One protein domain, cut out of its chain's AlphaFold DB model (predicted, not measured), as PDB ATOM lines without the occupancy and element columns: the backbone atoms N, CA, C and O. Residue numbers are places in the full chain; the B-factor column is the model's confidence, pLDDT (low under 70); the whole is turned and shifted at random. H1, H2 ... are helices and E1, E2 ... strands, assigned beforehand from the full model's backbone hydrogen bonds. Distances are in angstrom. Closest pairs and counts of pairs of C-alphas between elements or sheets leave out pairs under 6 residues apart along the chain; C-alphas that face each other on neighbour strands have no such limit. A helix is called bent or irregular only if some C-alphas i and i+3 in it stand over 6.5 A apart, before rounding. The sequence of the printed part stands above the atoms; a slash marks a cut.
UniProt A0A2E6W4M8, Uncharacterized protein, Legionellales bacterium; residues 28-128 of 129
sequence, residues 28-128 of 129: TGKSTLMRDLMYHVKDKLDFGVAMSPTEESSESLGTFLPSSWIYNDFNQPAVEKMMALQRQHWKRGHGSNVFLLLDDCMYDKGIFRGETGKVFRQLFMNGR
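This is residues 28 to 128 of the 129 residues of an uncharacterized protein of Legionellales bacterium (UniProt A0A2E6W4M8). Two parallel strands, E1 and E2, lie side by side in the middle, with H3 packed on one face of the pair and H1 running more loosely over the other. H2 sits beyond one end of E1 on H1's side, while H4 and H5 make an outlying corner that meets the rest where the start of H5 reaches the start of H3. The printed part has 101 residues with five named helices and two named strands, in the order H1, E1, H2, H3, E2, H4, H5, and its class is mostly helix. E1, H2, H3 and E2 form a strand-helix-strand unit, two parallel neighbour strands with helices between them along the chain. The whole is compact, with a radius of gyration of the C-alphas of 13.8 A, and spans 40 by 34 by 25 A.

H1, residues 30 to 44, and E2, residues 98 to 102, are near each other, with 8 pairs of C-alphas within 10 A. E1, residues 47 to 51, is the parallel neighbour of E2 at 10 degrees; N 51 and O 101 are 2.9 A apart and N 101 and O 49 are 3.0 A apart, both within hydrogen-bond range. Residues 50 to 51 of E1 also pair, parallel, with residues 70 to 71. H2, residues 55 to 62, is close to but not clearly touching H1, with the closest C-alphas, those of Ser 31 and Ser 57, 7.7 A apart; they run the same way at a shallow tilt of 17 degrees. The closest C-alphas of E1 and H3, residues 76 to 91, are those of Gly 48 and Met 82, 6.8 A apart. H4 is residues 109 to 112 and H5 is residues 114 to 126; they only just touch, with 3 pairs of C-alphas within 8 A, and only at the corner, closest at the C-alphas of Ile 111 and Gly 117, 6.2 A apart. H5 and H3 only just touch, with 3 pairs of C-alphas within 8 A, through residues 116 to 119 and 76 to 80 alone; the closest C-alphas, those of Thr 116 and Gln 76, are 6.6 A apart. H1 and H3 are apart. Each O i to N i+4 pair is within hydrogen-bond range in H2, H3 and H5, and 9 of 11 are in H1; H4 is too short for such a pair, and its 1 O i to N i+3 pair is not within range.

H1 begins at C-alpha 30 (212.650, 160.308, 209.018) and is 21.4 A long; it is irregular, with C-alphas 40 and 43 7.6 A apart. E1 is 13.9 A long, H2 10.2 A and H3 22.7 A. E2 is 13.4 A long and begins at C-alpha 98 (211.552, 167.276, 229.002). H4 is 6.0 A long. H5 is 18.9 A long and ends at C-alpha 126 (216.278, 158.417, 233.674).

The two C-alphas farthest apart, those of Thr 28 and Arg 92, are 42.8 A apart. The printed part has no cut. The link from H2 to H3, residues 63 to 75, is long. The mean pLDDT of the printed part is 88.0, and residues 127 to 128 are under 70.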
ATOM      1  N   THR A  28     213.784 159.095 203.218       90.69
ATOM      2  CA  THR A  28     212.704 158.142 203.572       90.69
ATOM      3  C   THR A  28     211.645 158.702 204.528       90.69
ATOM      4  O   THR A  28     210.810 157.953 205.019       90.69
ATOM      5  N   GLY A  29     211.677 160.009 204.814       89.50
ATOM      6  CA  GLY A  29     210.695 160.662 205.687       89.50
ATOM      7  C   GLY A  29     211.000 160.589 207.187       89.50
ATOM      8  O   GLY A  29     210.098 160.794 207.990       89.50
ATOM      9  N   LYS A  30     212.253 160.328 207.593       90.81
ATOM     10  CA  LYS A  30     212.650 160.308 209.018       90.81
ATOM     11  C   LYS A  30     212.298 161.608 209.748       90.81
ATOM     12  O   LYS A  30     211.618 161.557 210.765       90.81
ATOM     13  N   SER A  31     212.698 162.758 209.206       86.88
ATOM     14  CA  SER A  31     212.415 164.068 209.810       86.88
ATOM     15  C   SER A  31     210.915 164.397 209.789       86.88
ATOM     16  O   SER A  31     210.408 165.025 210.713       86.88
ATOM     17  N   THR A  32     210.171 163.911 208.788       90.44
ATOM     18  CA  THR A  32     208.701 164.001 208.756       90.44
ATOM     19  C   THR A  32     208.077 163.203 209.899       90.44
ATOM     20  O   THR A  32     207.270 163.746 210.648       90.44
ATOM     21  N   LEU A  33     208.491 161.946 210.083       91.88
ATOM     22  CA  LEU A  33     208.024 161.096 211.178       91.88
ATOM     23  C   LEU A  33     208.410 161.678 212.543       91.88
ATOM     24  O   LEU A  33     207.602 161.673 213.459       91.88
ATOM     25  N   MET A  34     209.613 162.230 212.681       91.81
ATOM     26  CA  MET A  34     210.041 162.925 213.896       91.81
ATOM     27  C   MET A  34     209.083 164.063 214.276       91.81
ATOM     28  O   MET A  34     208.673 164.151 215.430       91.81
ATOM     29  N   ARG A  35     208.693 164.916 213.319       90.38
ATOM     30  CA  ARG A  35     207.743 166.018 213.564       90.38
ATOM     31  C   ARG A  35     206.352 165.507 213.925       90.38
ATOM     32  O   ARG A  35     205.739 166.039 214.842       90.38
ATOM     33  N   ASP A  36     205.891 164.462 213.244       91.88
ATOM     34  CA  ASP A  36     204.614 163.802 213.537       91.88
ATOM     35  C   ASP A  36     204.583 163.245 214.972       91.88
ATOM     36  O   ASP A  36     203.657 163.507 215.739       91.88
ATOM     37  N   LEU A  37     205.664 162.582 215.393       93.00
ATOM     38  CA  LEU A  37     205.827 162.110 216.767       93.00
ATOM     39  C   LEU A  37     205.799 163.268 217.767       93.00
ATOM     40  O   LEU A  37     205.044 163.199 218.734       93.00
ATOM     41  N   MET A  38     206.573 164.333 217.522       91.50
ATOM     42  CA  MET A  38     206.599 165.527 218.378       91.50
ATOM     43  C   MET A  38     205.215 166.169 218.503       91.50
ATOM     44  O   MET A  38     204.813 166.537 219.605       91.50
ATOM     45  N   TYR A  39     204.452 166.238 217.411       92.06
ATOM     46  CA  TYR A  39     203.074 166.722 217.425       92.06
ATOM     47  C   TYR A  39     202.174 165.866 218.329       92.06
ATOM     48  O   TYR A  39     201.395 166.409 219.109       92.06
ATOM     49  N   HIS A  40     202.312 164.539 218.279       92.19
ATOM     50  CA  HIS A  40     201.520 163.613 219.095       92.19
ATOM     51  C   HIS A  40     201.910 163.574 220.583       92.19
ATOM     52  O   HIS A  40     201.099 163.146 221.410       92.19
ATOM     53  N   VAL A  41     203.122 164.006 220.949       90.94
ATOM     54  CA  VAL A  41     203.562 164.076 222.356       90.94
ATOM     55  C   VAL A  41     203.616 165.488 222.927       90.94
ATOM     56  O   VAL A  41     203.934 165.629 224.104       90.94
ATOM     57  N   LYS A  42     203.272 166.522 222.150       90.88
ATOM     58  CA  LYS A  42     203.369 167.929 222.574       90.88
ATOM     59  C   LYS A  42     202.663 168.213 223.906       90.88
ATOM     60  O   LYS A  42     203.224 168.898 224.746       90.88
ATOM     61  N   ASP A  43     201.499 167.604 224.144       92.19
ATOM     62  CA  ASP A  43     200.703 167.823 225.364       92.19
ATOM     63  C   ASP A  43     201.273 167.083 226.591       92.19
ATOM     64  O   ASP A  43     200.788 167.234 227.711       92.19
ATOM     65  N   LYS A  44     202.295 166.243 226.386       91.50
ATOM     66  CA  LYS A  44     202.979 165.467 227.429       91.50
ATOM     67  C   LYS A  44     204.339 166.071 227.807       91.50
ATOM     68  O   LYS A  44     204.959 165.568 228.745       91.50
ATOM     69  N   LEU A  45     204.816 167.083 227.082       92.38
ATOM     70  CA  LEU A  45     206.154 167.667 227.207       92.38
ATOM     71  C   LEU A  45     206.063 169.135 227.631       92.38
ATOM     72  O   LEU A  45     205.240 169.877 227.113       92.38
ATOM     73  N   ASP A  46     206.946 169.563 228.532       93.12
ATOM     74  CA  ASP A  46     206.962 170.937 229.045       93.12
ATOM     75  C   ASP A  46     207.999 171.813 228.330       93.12
ATOM     76  O   ASP A  46     207.728 172.959 227.983       93.12
ATOM     77  N   PHE A  47     209.213 171.294 228.123       93.12
ATOM     78  CA  PHE A  47     210.290 172.000 227.422       93.12
ATOM     79  C   PHE A  47     211.366 171.036 226.924       93.12
ATOM     80  O   PHE A  47     211.393 169.864 227.292       93.12
ATOM     81  N   GLY A  48     212.295 171.514 226.105       94.25
ATOM     82  CA  GLY A  48     213.391 170.681 225.635       94.25
ATOM     83  C   GLY A  48     214.339 171.419 224.717       94.25
ATOM     84  O   GLY A  48     214.168 172.607 224.453       94.25
ATOM     85  N   VAL A  49     215.352 170.701 224.249       95.69
ATOM     86  CA  VAL A  49     216.339 171.225 223.301       95.69
ATOM     87  C   VAL A  49     216.427 170.314 222.087       95.69
ATOM     88  O   VAL A  49     216.260 169.093 222.189       95.69
ATOM     89  N   ALA A  50     216.692 170.920 220.937       94.69
ATOM     90  CA  ALA A  50     216.908 170.222 219.683       94.69
ATOM     91  C   ALA A  50     218.315 170.508 219.165       94.69
ATOM     92  O   ALA A  50     218.809 171.629 219.275       94.69
ATOM     93  N   MET A  51     218.969 169.491 218.619       93.06
ATOM     94  CA  MET A  51     220.307 169.599 218.049       93.06
ATOM     95  C   MET A  51     220.264 169.044 216.639       93.06
ATOM     96  O   MET A  51     219.910 167.875 216.463       93.06
ATOM     97  N   SER A  52     220.580 169.886 215.660       89.94
ATOM     98  CA  SER A  52     220.578 169.488 214.265       89.94
ATOM     99  C   SER A  52     221.540 170.304 213.397       89.94
ATOM    100  O   SER A  52     221.432 171.529 213.371       89.94
ATOM    101  N   PRO A  53     222.430 169.654 212.628       82.94
ATOM    102  CA  PRO A  53     223.460 170.326 211.839       82.94
ATOM    103  C   PRO A  53     222.977 170.913 210.519       82.94
ATOM    104  O   PRO A  53     223.737 171.624 209.867       82.94
ATOM    105  N   THR A  54     221.745 170.635 210.085       80.19
ATOM    106  CA  THR A  54     221.257 171.130 208.788       80.19
ATOM    107  C   THR A  54     220.343 172.340 208.957       80.19
ATOM    108  O   THR A  54     219.385 172.291 209.729       80.19
ATOM    109  N   GLU A  55     220.589 173.412 208.202       79.94
ATOM    110  CA  GLU A  55     219.756 174.625 208.246       79.94
ATOM    111  C   GLU A  55     218.276 174.316 207.988       79.94
ATOM    112  O   GLU A  55     217.420 174.762 208.746       79.94
ATOM    113  N   GLU A  56     217.978 173.464 207.001       80.81
ATOM    114  CA  GLU A  56     216.612 173.028 206.670       80.81
ATOM    115  C   GLU A  56     215.901 172.375 207.869       80.81
ATOM    116  O   GLU A  56     214.723 172.627 208.149       80.81
ATOM    117  N   SER A  57     216.611 171.525 208.614       79.19
ATOM    118  CA  SER A  57     216.047 170.911 209.815       79.19
ATOM    119  C   SER A  57     215.862 171.926 210.944       79.19
ATOM    120  O   SER A  57     214.815 171.899 211.586       79.19
ATOM    121  N   SER A  58     216.813 172.844 211.147       83.44
ATOM    122  CA  SER A  58     216.759 173.876 212.185       83.44
ATOM    123  C   SER A  58     215.635 174.875 211.935       83.44
ATOM    124  O   SER A  58     214.876 175.174 212.853       83.44
ATOM    125  N   GLU A  59     215.458 175.327 210.692       86.00
ATOM    126  CA  GLU A  59     214.336 176.177 210.286       86.00
ATOM    127  C   GLU A  59     213.007 175.476 210.565       86.00
ATOM    128  O   GLU A  59     212.099 176.039 211.177       86.00
ATOM    129  N   SER A  60     212.909 174.200 210.193       87.69
ATOM    130  CA  SER A  60     211.677 173.471 210.423       87.69
ATOM    131  C   SER A  60     211.407 173.172 211.901       87.69
ATOM    132  O   SER A  60     210.254 173.239 212.320       87.69
ATOM    133  N   LEU A  61     212.429 172.888 212.710       89.31
ATOM    134  CA  LEU A  61     212.298 172.815 214.170       89.31
ATOM    135  C   LEU A  61     211.850 174.169 214.749       89.31
ATOM    136  O   LEU A  61     211.025 174.205 215.662       89.31
ATOM    137  N   GLY A  62     212.316 175.276 214.164       90.12
ATOM    138  CA  GLY A  62     211.937 176.646 214.516       90.12
ATOM    139  C   GLY A  62     210.455 176.968 214.315       90.12
ATOM    140  O   GLY A  62     209.952 177.924 214.899       90.12
ATOM    141  N   THR A  63     209.719 176.150 213.553       89.62
ATOM    142  CA  THR A  63     208.260 176.305 213.407       89.62
ATOM    143  C   THR A  63     207.481 175.958 214.679       89.62
ATOM    144  O   THR A  63     206.338 176.386 214.823       89.62
ATOM    145  N   PHE A  64     208.078 175.201 215.606       87.94
ATOM    146  CA  PHE A  64     207.424 174.786 216.851       87.94
ATOM    147  C   PHE A  64     208.313 174.875 218.100       87.94
ATOM    148  O   PHE A  64     207.815 174.655 219.204       87.94
ATOM    149  N   LEU A  65     209.597 175.218 217.961       91.31
ATOM    150  CA  LEU A  65     210.521 175.472 219.067       91.31
ATOM    151  C   LEU A  65     211.115 176.882 218.980       91.31
ATOM    152  O   LEU A  65     211.419 177.350 217.882       91.31
ATOM    153  N   PRO A  66     211.363 177.552 220.120       91.88
ATOM    154  CA  PRO A  66     212.149 178.778 220.136       91.88
ATOM    155  C   PRO A  66     213.544 178.541 219.549       91.88
ATOM    156  O   PRO A  66     214.218 177.578 219.916       91.88
ATOM    157  N   SER A  67     214.017 179.457 218.703       90.25
ATOM    158  CA  SER A  67     215.347 179.365 218.081       90.25
ATOM    159  C   SER A  67     216.483 179.254 219.101       90.25
ATOM    160  O   SER A  67     217.475 178.579 218.852       90.25
ATOM    161  N   SER A  68     216.319 179.842 220.289       91.56
ATOM    162  CA  SER A  68     217.288 179.757 221.387       91.56
ATOM    163  C   SER A  68     217.455 178.353 221.981       91.56
ATOM    164  O   SER A  68     218.365 178.141 222.784       91.56
ATOM    165  N   TRP A  69     216.579 177.405 221.634       93.56
ATOM    166  CA  TRP A  69     216.613 176.009 222.084       93.56
ATOM    167  C   TRP A  69     217.051 175.041 220.976       93.56
ATOM    168  O   TRP A  69     217.082 173.828 221.200       93.56
ATOM    169  N   ILE A  70     217.386 175.570 219.797       94.31
ATOM    170  CA  ILE A  70     217.863 174.817 218.639       94.31
ATOM    171  C   ILE A  70     219.360 175.083 218.493       94.31
ATOM    172  O   ILE A  70     219.800 176.230 218.417       94.31
ATOM    173  N   TYR A  71     220.149 174.017 218.472       92.88
ATOM    174  CA  TYR A  71     221.600 174.073 218.354       92.88
ATOM    175  C   TYR A  71     222.037 173.403 217.056       92.88
ATOM    176  O   TYR A  71     221.521 172.344 216.710       92.88
ATOM    177  N   ASN A  72     223.013 173.991 216.368       90.00
ATOM    178  CA  ASN A  72     223.520 173.427 215.114       90.00
ATOM    179  C   ASN A  72     224.358 172.161 215.347       90.00
ATOM    180  O   ASN A  72     224.372 171.258 214.530       90.00
ATOM    181  N   ASP A  73     225.006 172.040 216.500       88.50
ATOM    182  CA  ASP A  73     225.800 170.865 216.843       88.50
ATOM    183  C   ASP A  73     225.397 170.313 218.200       88.50
ATOM    184  O   ASP A  73     224.677 170.948 218.982       88.50
ATOM    185  N   PHE A  74     225.897 169.114 218.500       88.44
ATOM    186  CA  PHE A  74     225.725 168.545 219.821       88.44
ATOM    187  C   PHE A  74     226.336 169.470 220.889       88.44
ATOM    188  O   PHE A  74     227.540 169.726 220.910       88.44
ATOM    189  N   ASN A  75     225.497 169.954 221.806       91.19
ATOM    190  CA  ASN A  75     225.882 170.916 222.834       91.19
ATOM    191  C   ASN A  75     225.698 170.314 224.233       91.19
ATOM    192  O   ASN A  75     224.626 170.408 224.834       91.19
ATOM    193  N   GLN A  76     226.754 169.700 224.772       91.44
ATOM    194  CA  GLN A  76     226.717 169.098 226.110       91.44
ATOM    195  C   GLN A  76     226.237 170.077 227.202       91.44
ATOM    196  O   GLN A  76     225.326 169.701 227.948       91.44
ATOM    197  N   PRO A  77     226.750 171.327 227.290       93.50
ATOM    198  CA  PRO A  77     226.276 172.286 228.290       93.50
ATOM    199  C   PRO A  77     224.764 172.551 228.233       93.50
ATOM    200  O   PRO A  77     224.122 172.704 229.273       93.50
ATOM    201  N   ALA A  78     224.170 172.580 227.036       94.44
ATOM    202  CA  ALA A  78     222.731 172.760 226.868       94.44
ATOM    203  C   ALA A  78     221.932 171.577 227.437       94.44
ATOM    204  O   ALA A  78     220.950 171.793 228.153       94.44
ATOM    205  N   VAL A  79     222.381 170.339 227.189       93.50
ATOM    206  CA  VAL A  79     221.763 169.133 227.774       93.50
ATOM    207  C   VAL A  79     221.838 169.173 229.298       93.50
ATOM    208  O   VAL A  79     220.836 168.966 229.983       93.50
ATOM    209  N   GLU A  80     223.012 169.477 229.850       93.88
ATOM    210  CA  GLU A  80     223.219 169.532 231.298       93.88
ATOM    211  C   GLU A  80     222.362 170.616 231.958       93.88
ATOM    212  O   GLU A  80     221.747 170.371 233.002       93.88
ATOM    213  N   LYS A  81     222.254 171.788 231.318       95.00
ATOM    214  CA  LYS A  81     221.384 172.883 231.756       95.00
ATOM    215  C   LYS A  81     219.913 172.471 231.740       95.00
ATOM    216  O   LYS A  81     219.222 172.690 232.735       95.00
ATOM    217  N   MET A  82     219.441 171.834 230.666       94.94
ATOM    218  CA  MET A  82     218.075 171.306 230.573       94.94
ATOM    219  C   MET A  82     217.785 170.322 231.717       94.94
ATOM    220  O   MET A  82     216.778 170.455 232.414       94.94
ATOM    221  N   MET A  83     218.694 169.377 231.976       92.88
ATOM    222  CA  MET A  83     218.551 168.410 233.070       92.88
ATOM    223  C   MET A  83     218.588 169.076 234.453       92.88
ATOM    224  O   MET A  83     217.878 168.656 235.369       92.88
ATOM    225  N   ALA A  84     219.419 170.103 234.643       93.94
ATOM    226  CA  ALA A  84     219.470 170.866 235.886       93.94
ATOM    227  C   ALA A  84     218.153 171.611 236.152       93.94
ATOM    228  O   ALA A  84     217.625 171.514 237.262       93.94
ATOM    229  N   LEU A  85     217.592 172.266 235.129       94.19
ATOM    230  CA  LEU A  85     216.291 172.934 235.199       94.19
ATOM    231  C   LEU A  85     215.173 171.943 235.528       94.19
ATOM    232  O   LEU A  85     214.402 172.176 236.458       94.19
ATOM    233  N   GLN A  86     215.145 170.793 234.848       93.62
ATOM    234  CA  GLN A  86     214.183 169.732 235.141       93.62
ATOM    235  C   GLN A  86     214.267 169.309 236.616       93.62
ATOM    236  O   GLN A  86     213.265 169.292 237.327       93.62
ATOM    237  N   ARG A  87     215.471 169.024 237.129       92.56
ATOM    238  CA  ARG A  87     215.665 168.650 238.543       92.56
ATOM    239  C   ARG A  87     215.186 169.735 239.508       92.56
ATOM    240  O   ARG A  87     214.638 169.411 240.558       92.56
ATOM    241  N   GLN A  88     215.389 171.008 239.178       94.94
ATOM    242  CA  GLN A  88     214.922 172.130 239.991       94.94
ATOM    243  C   GLN A  88     213.389 172.214 240.030       94.94
ATOM    244  O   GLN A  88     212.825 172.447 241.097       94.94
ATOM    245  N   HIS A  89     212.729 171.979 238.898       94.44
ATOM    246  CA  HIS A  89     211.272 171.911 238.775       94.44
ATOM    247  C   HIS A  89     210.693 170.800 239.667       94.44
ATOM    248  O   HIS A  89     209.850 171.066 240.526       94.44
ATOM    249  N   TRP A  90     211.264 169.592 239.592       91.31
ATOM    250  CA  TRP A  90     210.892 168.477 240.473       91.31
ATOM    251  C   TRP A  90     211.094 168.787 241.961       91.31
ATOM    252  O   TRP A  90     210.212 168.500 242.766       91.31
ATOM    253  N   LYS A  91     212.211 169.422 242.342       93.81
ATOM    254  CA  LYS A  91     212.466 169.824 243.741       93.81
ATOM    255  C   LYS A  91     211.449 170.830 244.281       93.81
ATOM    256  O   LYS A  91     211.229 170.873 245.484       93.81
ATOM    257  N   ARG A  92     210.849 171.642 243.409       94.75
ATOM    258  CA  ARG A  92     209.826 172.637 243.763       94.75
ATOM    259  C   ARG A  92     208.408 172.058 243.798       94.75
ATOM    260  O   ARG A  92     207.471 172.811 244.013       94.75
ATOM    261  N   GLY A  93     208.241 170.755 243.563       92.50
ATOM    262  CA  GLY A  93     206.927 170.108 243.490       92.50
ATOM    263  C   GLY A  93     206.212 170.287 242.147       92.50
ATOM    264  O   GLY A  93     205.098 169.801 241.982       92.50
ATOM    265  N   HIS A  94     206.856 170.925 241.168       88.50
ATOM    266  CA  HIS A  94     206.331 171.122 239.818       88.50
ATOM    267  C   HIS A  94     207.112 170.242 238.845       88.50
ATOM    268  O   HIS A  94     207.958 170.734 238.108       88.50
ATOM    269  N   GLY A  95     206.904 168.924 238.894       85.75
ATOM    270  CA  GLY A  95     207.607 167.998 238.005       85.75
ATOM    271  C   GLY A  95     207.399 168.354 236.533       85.75
ATOM    272  O   GLY A  95     206.275 168.631 236.127       85.75
ATOM    273  N   SER A  96     208.479 168.335 235.749       91.75
ATOM    274  CA  SER A  96     208.441 168.631 234.316       91.75
ATOM    275  C   SER A  96     208.989 167.472 233.481       91.75
ATOM    276  O   SER A  96     210.020 166.860 233.805       91.75
ATOM    277  N   ASN A  97     208.299 167.173 232.389       92.06
ATOM    278  CA  ASN A  97     208.705 166.254 231.340       92.06
ATOM    279  C   ASN A  97     209.484 167.051 230.292       92.06
ATOM    280  O   ASN A  97     209.007 168.065 229.788       92.06
ATOM    281  N   VAL A  98     210.689 166.594 229.969       93.50
ATOM    282  CA  VAL A  98     211.552 167.276 229.002       93.50
ATOM    283  C   VAL A  98     211.860 166.373 227.825       93.50
ATOM    284  O   VAL A  98     211.887 165.154 227.989       93.50
ATOM    285  N   PHE A  99     212.132 166.960 226.664       93.94
ATOM    286  CA  PHE A  99     212.594 166.216 225.494       93.94
ATOM    287  C   PHE A  99     214.005 166.639 225.075       93.94
ATOM    288  O   PHE A  99     214.418 167.787 225.243       93.94
ATOM    289  N   LEU A 100     214.731 165.691 224.489       94.19
ATOM    290  CA  LEU A 100     215.986 165.924 223.786       94.19
ATOM    291  C   LEU A 100     215.829 165.368 222.373       94.19
ATOM    292  O   LEU A 100     215.639 164.164 222.206       94.19
ATOM    293  N   LEU A 101     215.897 166.245 221.375       93.81
ATOM    294  CA  LEU A 101     215.810 165.880 219.965       93.81
ATOM    295  C   LEU A 101     217.201 165.968 219.338       93.81
ATOM    296  O   LEU A 101     217.882 166.982 219.461       93.81
ATOM    297  N   LEU A 102     217.618 164.888 218.685       91.50
ATOM    298  CA  LEU A 102     218.937 164.740 218.080       91.50
ATOM    299  C   LEU A 102     218.732 164.306 216.629       91.50
ATOM    300  O   LEU A 102     218.435 163.136 216.381       91.50
ATOM    301  N   ASP A 103     218.838 165.245 215.695       88.56
ATOM    302  CA  ASP A 103     218.675 164.989 214.261       88.56
ATOM    303  C   ASP A 103     220.049 165.069 213.594       88.56
ATOM    304  O   ASP A 103     220.735 166.078 213.703       88.56
ATOM    305  N   ASP A 104     220.511 163.962 213.010       80.25
ATOM    306  CA  ASP A 104     221.804 163.812 212.318       80.25
ATOM    307  C   ASP A 104     223.076 164.331 213.045       80.25
ATOM    308  O   ASP A 104     224.166 164.317 212.479       80.25
ATOM    309  N   CYS A 105     223.009 164.686 214.332       77.38
ATOM    310  CA  CYS A 105     224.139 165.223 215.101       77.38
ATOM    311  C   CYS A 105     225.004 164.141 215.782       77.38
ATOM    312  O   CYS A 105     225.926 164.461 216.523       77.38
ATOM    313  N   MET A 106     224.700 162.853 215.566       72.38
ATOM    314  CA  MET A 106     225.336 161.698 216.232       72.38
ATOM    315  C   MET A 106     226.398 160.983 215.389       72.38
ATOM    316  O   MET A 106     226.784 159.852 215.693       72.38
ATOM    317  N   TYR A 107     226.859 161.609 214.306       70.75
ATOM    318  CA  TYR A 107     227.845 161.005 213.408       70.75
ATOM    319  C   TYR A 107     229.225 160.844 214.069       70.75
ATOM    320  O   TYR A 107     229.957 159.904 213.742       70.75
ATOM    321  N   ASP A 108     229.578 161.719 215.017       71.25
ATOM    322  CA  ASP A 108     230.830 161.615 215.759       71.25
ATOM    323  C   ASP A 108     230.723 160.566 216.878       71.25
ATOM    324  O   ASP A 108     230.054 160.741 217.899       71.25
ATOM    325  N   LYS A 109     231.464 159.463 216.712       71.56
ATOM    326  CA  LYS A 109     231.573 158.382 217.707       71.56
ATOM    327  C   LYS A 109     232.122 158.867 219.056       71.56
ATOM    328  O   LYS A 109     231.964 158.158 220.053       71.56
ATOM    329  N   GLY A 110     232.783 160.024 219.099       75.94
ATOM    330  CA  GLY A 110     233.243 160.685 220.316       75.94
ATOM    331  C   GLY A 110     232.109 161.102 221.252       75.94
ATOM    332  O   GLY A 110     232.290 161.027 222.465       75.94
ATOM    333  N   ILE A 111     230.919 161.417 220.724       77.06
ATOM    334  CA  ILE A 111     229.765 161.887 221.516       77.06
ATOM    335  C   ILE A 111     229.315 160.838 222.543       77.06
ATOM    336  O   ILE A 111     228.891 161.165 223.646       77.06
ATOM    337  N   PHE A 112     229.474 159.551 222.240       78.38
ATOM    338  CA  PHE A 112     229.115 158.475 223.169       78.38
ATOM    339  C   PHE A 112     230.256 158.053 224.110       78.38
ATOM    340  O   PHE A 112     230.117 157.075 224.848       78.38
ATOM    341  N   ARG A 113     231.390 158.762 224.104       81.00
ATOM    342  CA  ARG A 113     232.575 158.467 224.926       81.00
ATOM    343  C   ARG A 113     232.843 159.585 225.936       81.00
ATOM    344  O   ARG A 113     232.233 160.648 225.885       81.00
ATOM    345  N   GLY A 114     233.755 159.322 226.873       84.31
ATOM    346  CA  GLY A 114     234.193 160.310 227.863       84.31
ATOM    347  C   GLY A 114     233.045 160.866 228.710       84.31
ATOM    348  O   GLY A 114     232.126 160.132 229.085       84.31
ATOM    349  N   GLU A 115     233.102 162.165 229.005       82.81
ATOM    350  CA  GLU A 115     232.084 162.860 229.801       82.81
ATOM    351  C   GLU A 115     230.726 162.916 229.088       82.81
ATOM    352  O   GLU A 115     229.700 162.612 229.697       82.81
ATOM    353  N   THR A 116     230.706 163.167 227.778       82.25
ATOM    354  CA  THR A 116     229.470 163.183 226.986       82.25
ATOM    355  C   THR A 116     228.733 161.841 227.030       82.25
ATOM    356  O   THR A 116     227.516 161.783 227.221       82.25
ATOM    357  N   GLY A 117     229.473 160.731 226.967       84.75
ATOM    358  CA  GLY A 117     228.915 159.387 227.115       84.75
ATOM    359  C   GLY A 117     228.263 159.139 228.482       84.75
ATOM    360  O   GLY A 117     227.283 158.393 228.573       84.75
ATOM    361  N   LYS A 118     228.755 159.778 229.554       86.94
ATOM    362  CA  LYS A 118     228.116 159.713 230.881       86.94
ATOM    363  C   LYS A 118     226.770 160.439 230.880       86.94
ATOM    364  O   LYS A 118     225.810 159.894 231.428       86.94
ATOM    365  N   VAL A 119     226.675 161.595 230.216       87.81
ATOM    366  CA  VAL A 119     225.414 162.340 230.048       87.81
ATOM    367  C   VAL A 119     224.382 161.486 229.309       87.81
ATOM    368  O   VAL A 119     223.268 161.306 229.803       87.81
ATOM    369  N   PHE A 120     224.763 160.855 228.194       86.75
ATOM    370  CA  PHE A 120     223.878 159.937 227.466       86.75
ATOM    371  C   PHE A 120     223.415 158.759 228.309       86.75
ATOM    372  O   PHE A 120     222.227 158.435 228.336       86.75
ATOM    373  N   ARG A 121     224.334 158.137 229.050       85.94
ATOM    374  CA  ARG A 121     223.981 157.053 229.970       85.94
ATOM    375  C   ARG A 121     222.956 157.522 230.999       85.94
ATOM    376  O   ARG A 121     222.006 156.794 231.260       85.94
ATOM    377  N   GLN A 122     223.113 158.721 231.551       86.25
ATOM    378  CA  GLN A 122     222.155 159.277 232.501       86.25
ATOM    379  C   GLN A 122     220.781 159.514 231.856       86.25
ATOM    380  O   GLN A 122     219.773 159.112 232.433       86.25
ATOM    381  N   LEU A 123     220.732 160.098 230.655       86.81
ATOM    382  CA  LEU A 123     219.487 160.309 229.905       86.81
ATOM    383  C   LEU A 123     218.734 158.990 229.669       86.81
ATOM    384  O   LEU A 123     217.558 158.883 230.009       86.81
ATOM    385  N   PHE A 124     219.430 157.955 229.186       83.19
ATOM    386  CA  PHE A 124     218.831 156.640 228.923       83.19
ATOM    387  C   PHE A 124     218.383 155.887 230.182       83.19
ATOM    388  O   PHE A 124     217.543 154.993 230.091       83.19
ATOM    389  N   MET A 125     218.971 156.183 231.343       79.69
ATOM    390  CA  MET A 125     218.601 155.548 232.614       79.69
ATOM    391  C   MET A 125     217.454 156.284 233.307       79.69
ATOM    392  O   MET A 125     216.658 155.651 233.997       79.69
ATOM    393  N   ASN A 126     217.341 157.598 233.099       74.44
ATOM    394  CA  ASN A 126     216.278 158.417 233.674       74.44
ATOM    395  C   ASN A 126     214.923 158.220 232.971       74.44
ATOM    396  O   ASN A 126     213.897 158.316 233.634       74.44
ATOM    397  N   GLY A 127     214.907 157.901 231.673       64.69
ATOM    398  CA  GLY A 127     213.680 157.638 230.900       64.69
ATOM    399  C   GLY A 127     213.088 156.229 231.066       64.69
ATOM    400  O   GLY A 127     212.485 155.720 230.137       64.69
ATOM    401  N   ARG A 128     213.335 155.534 232.185       59.53
ATOM    402  CA  ARG A 128     212.897 154.133 232.393       59.53
ATOM    403  C   ARG A 128     211.772 153.960 233.417       59.53
ATOM    404  O   ARG A 128     211.455 152.818 233.748       59.53
TER     405      ARG A 128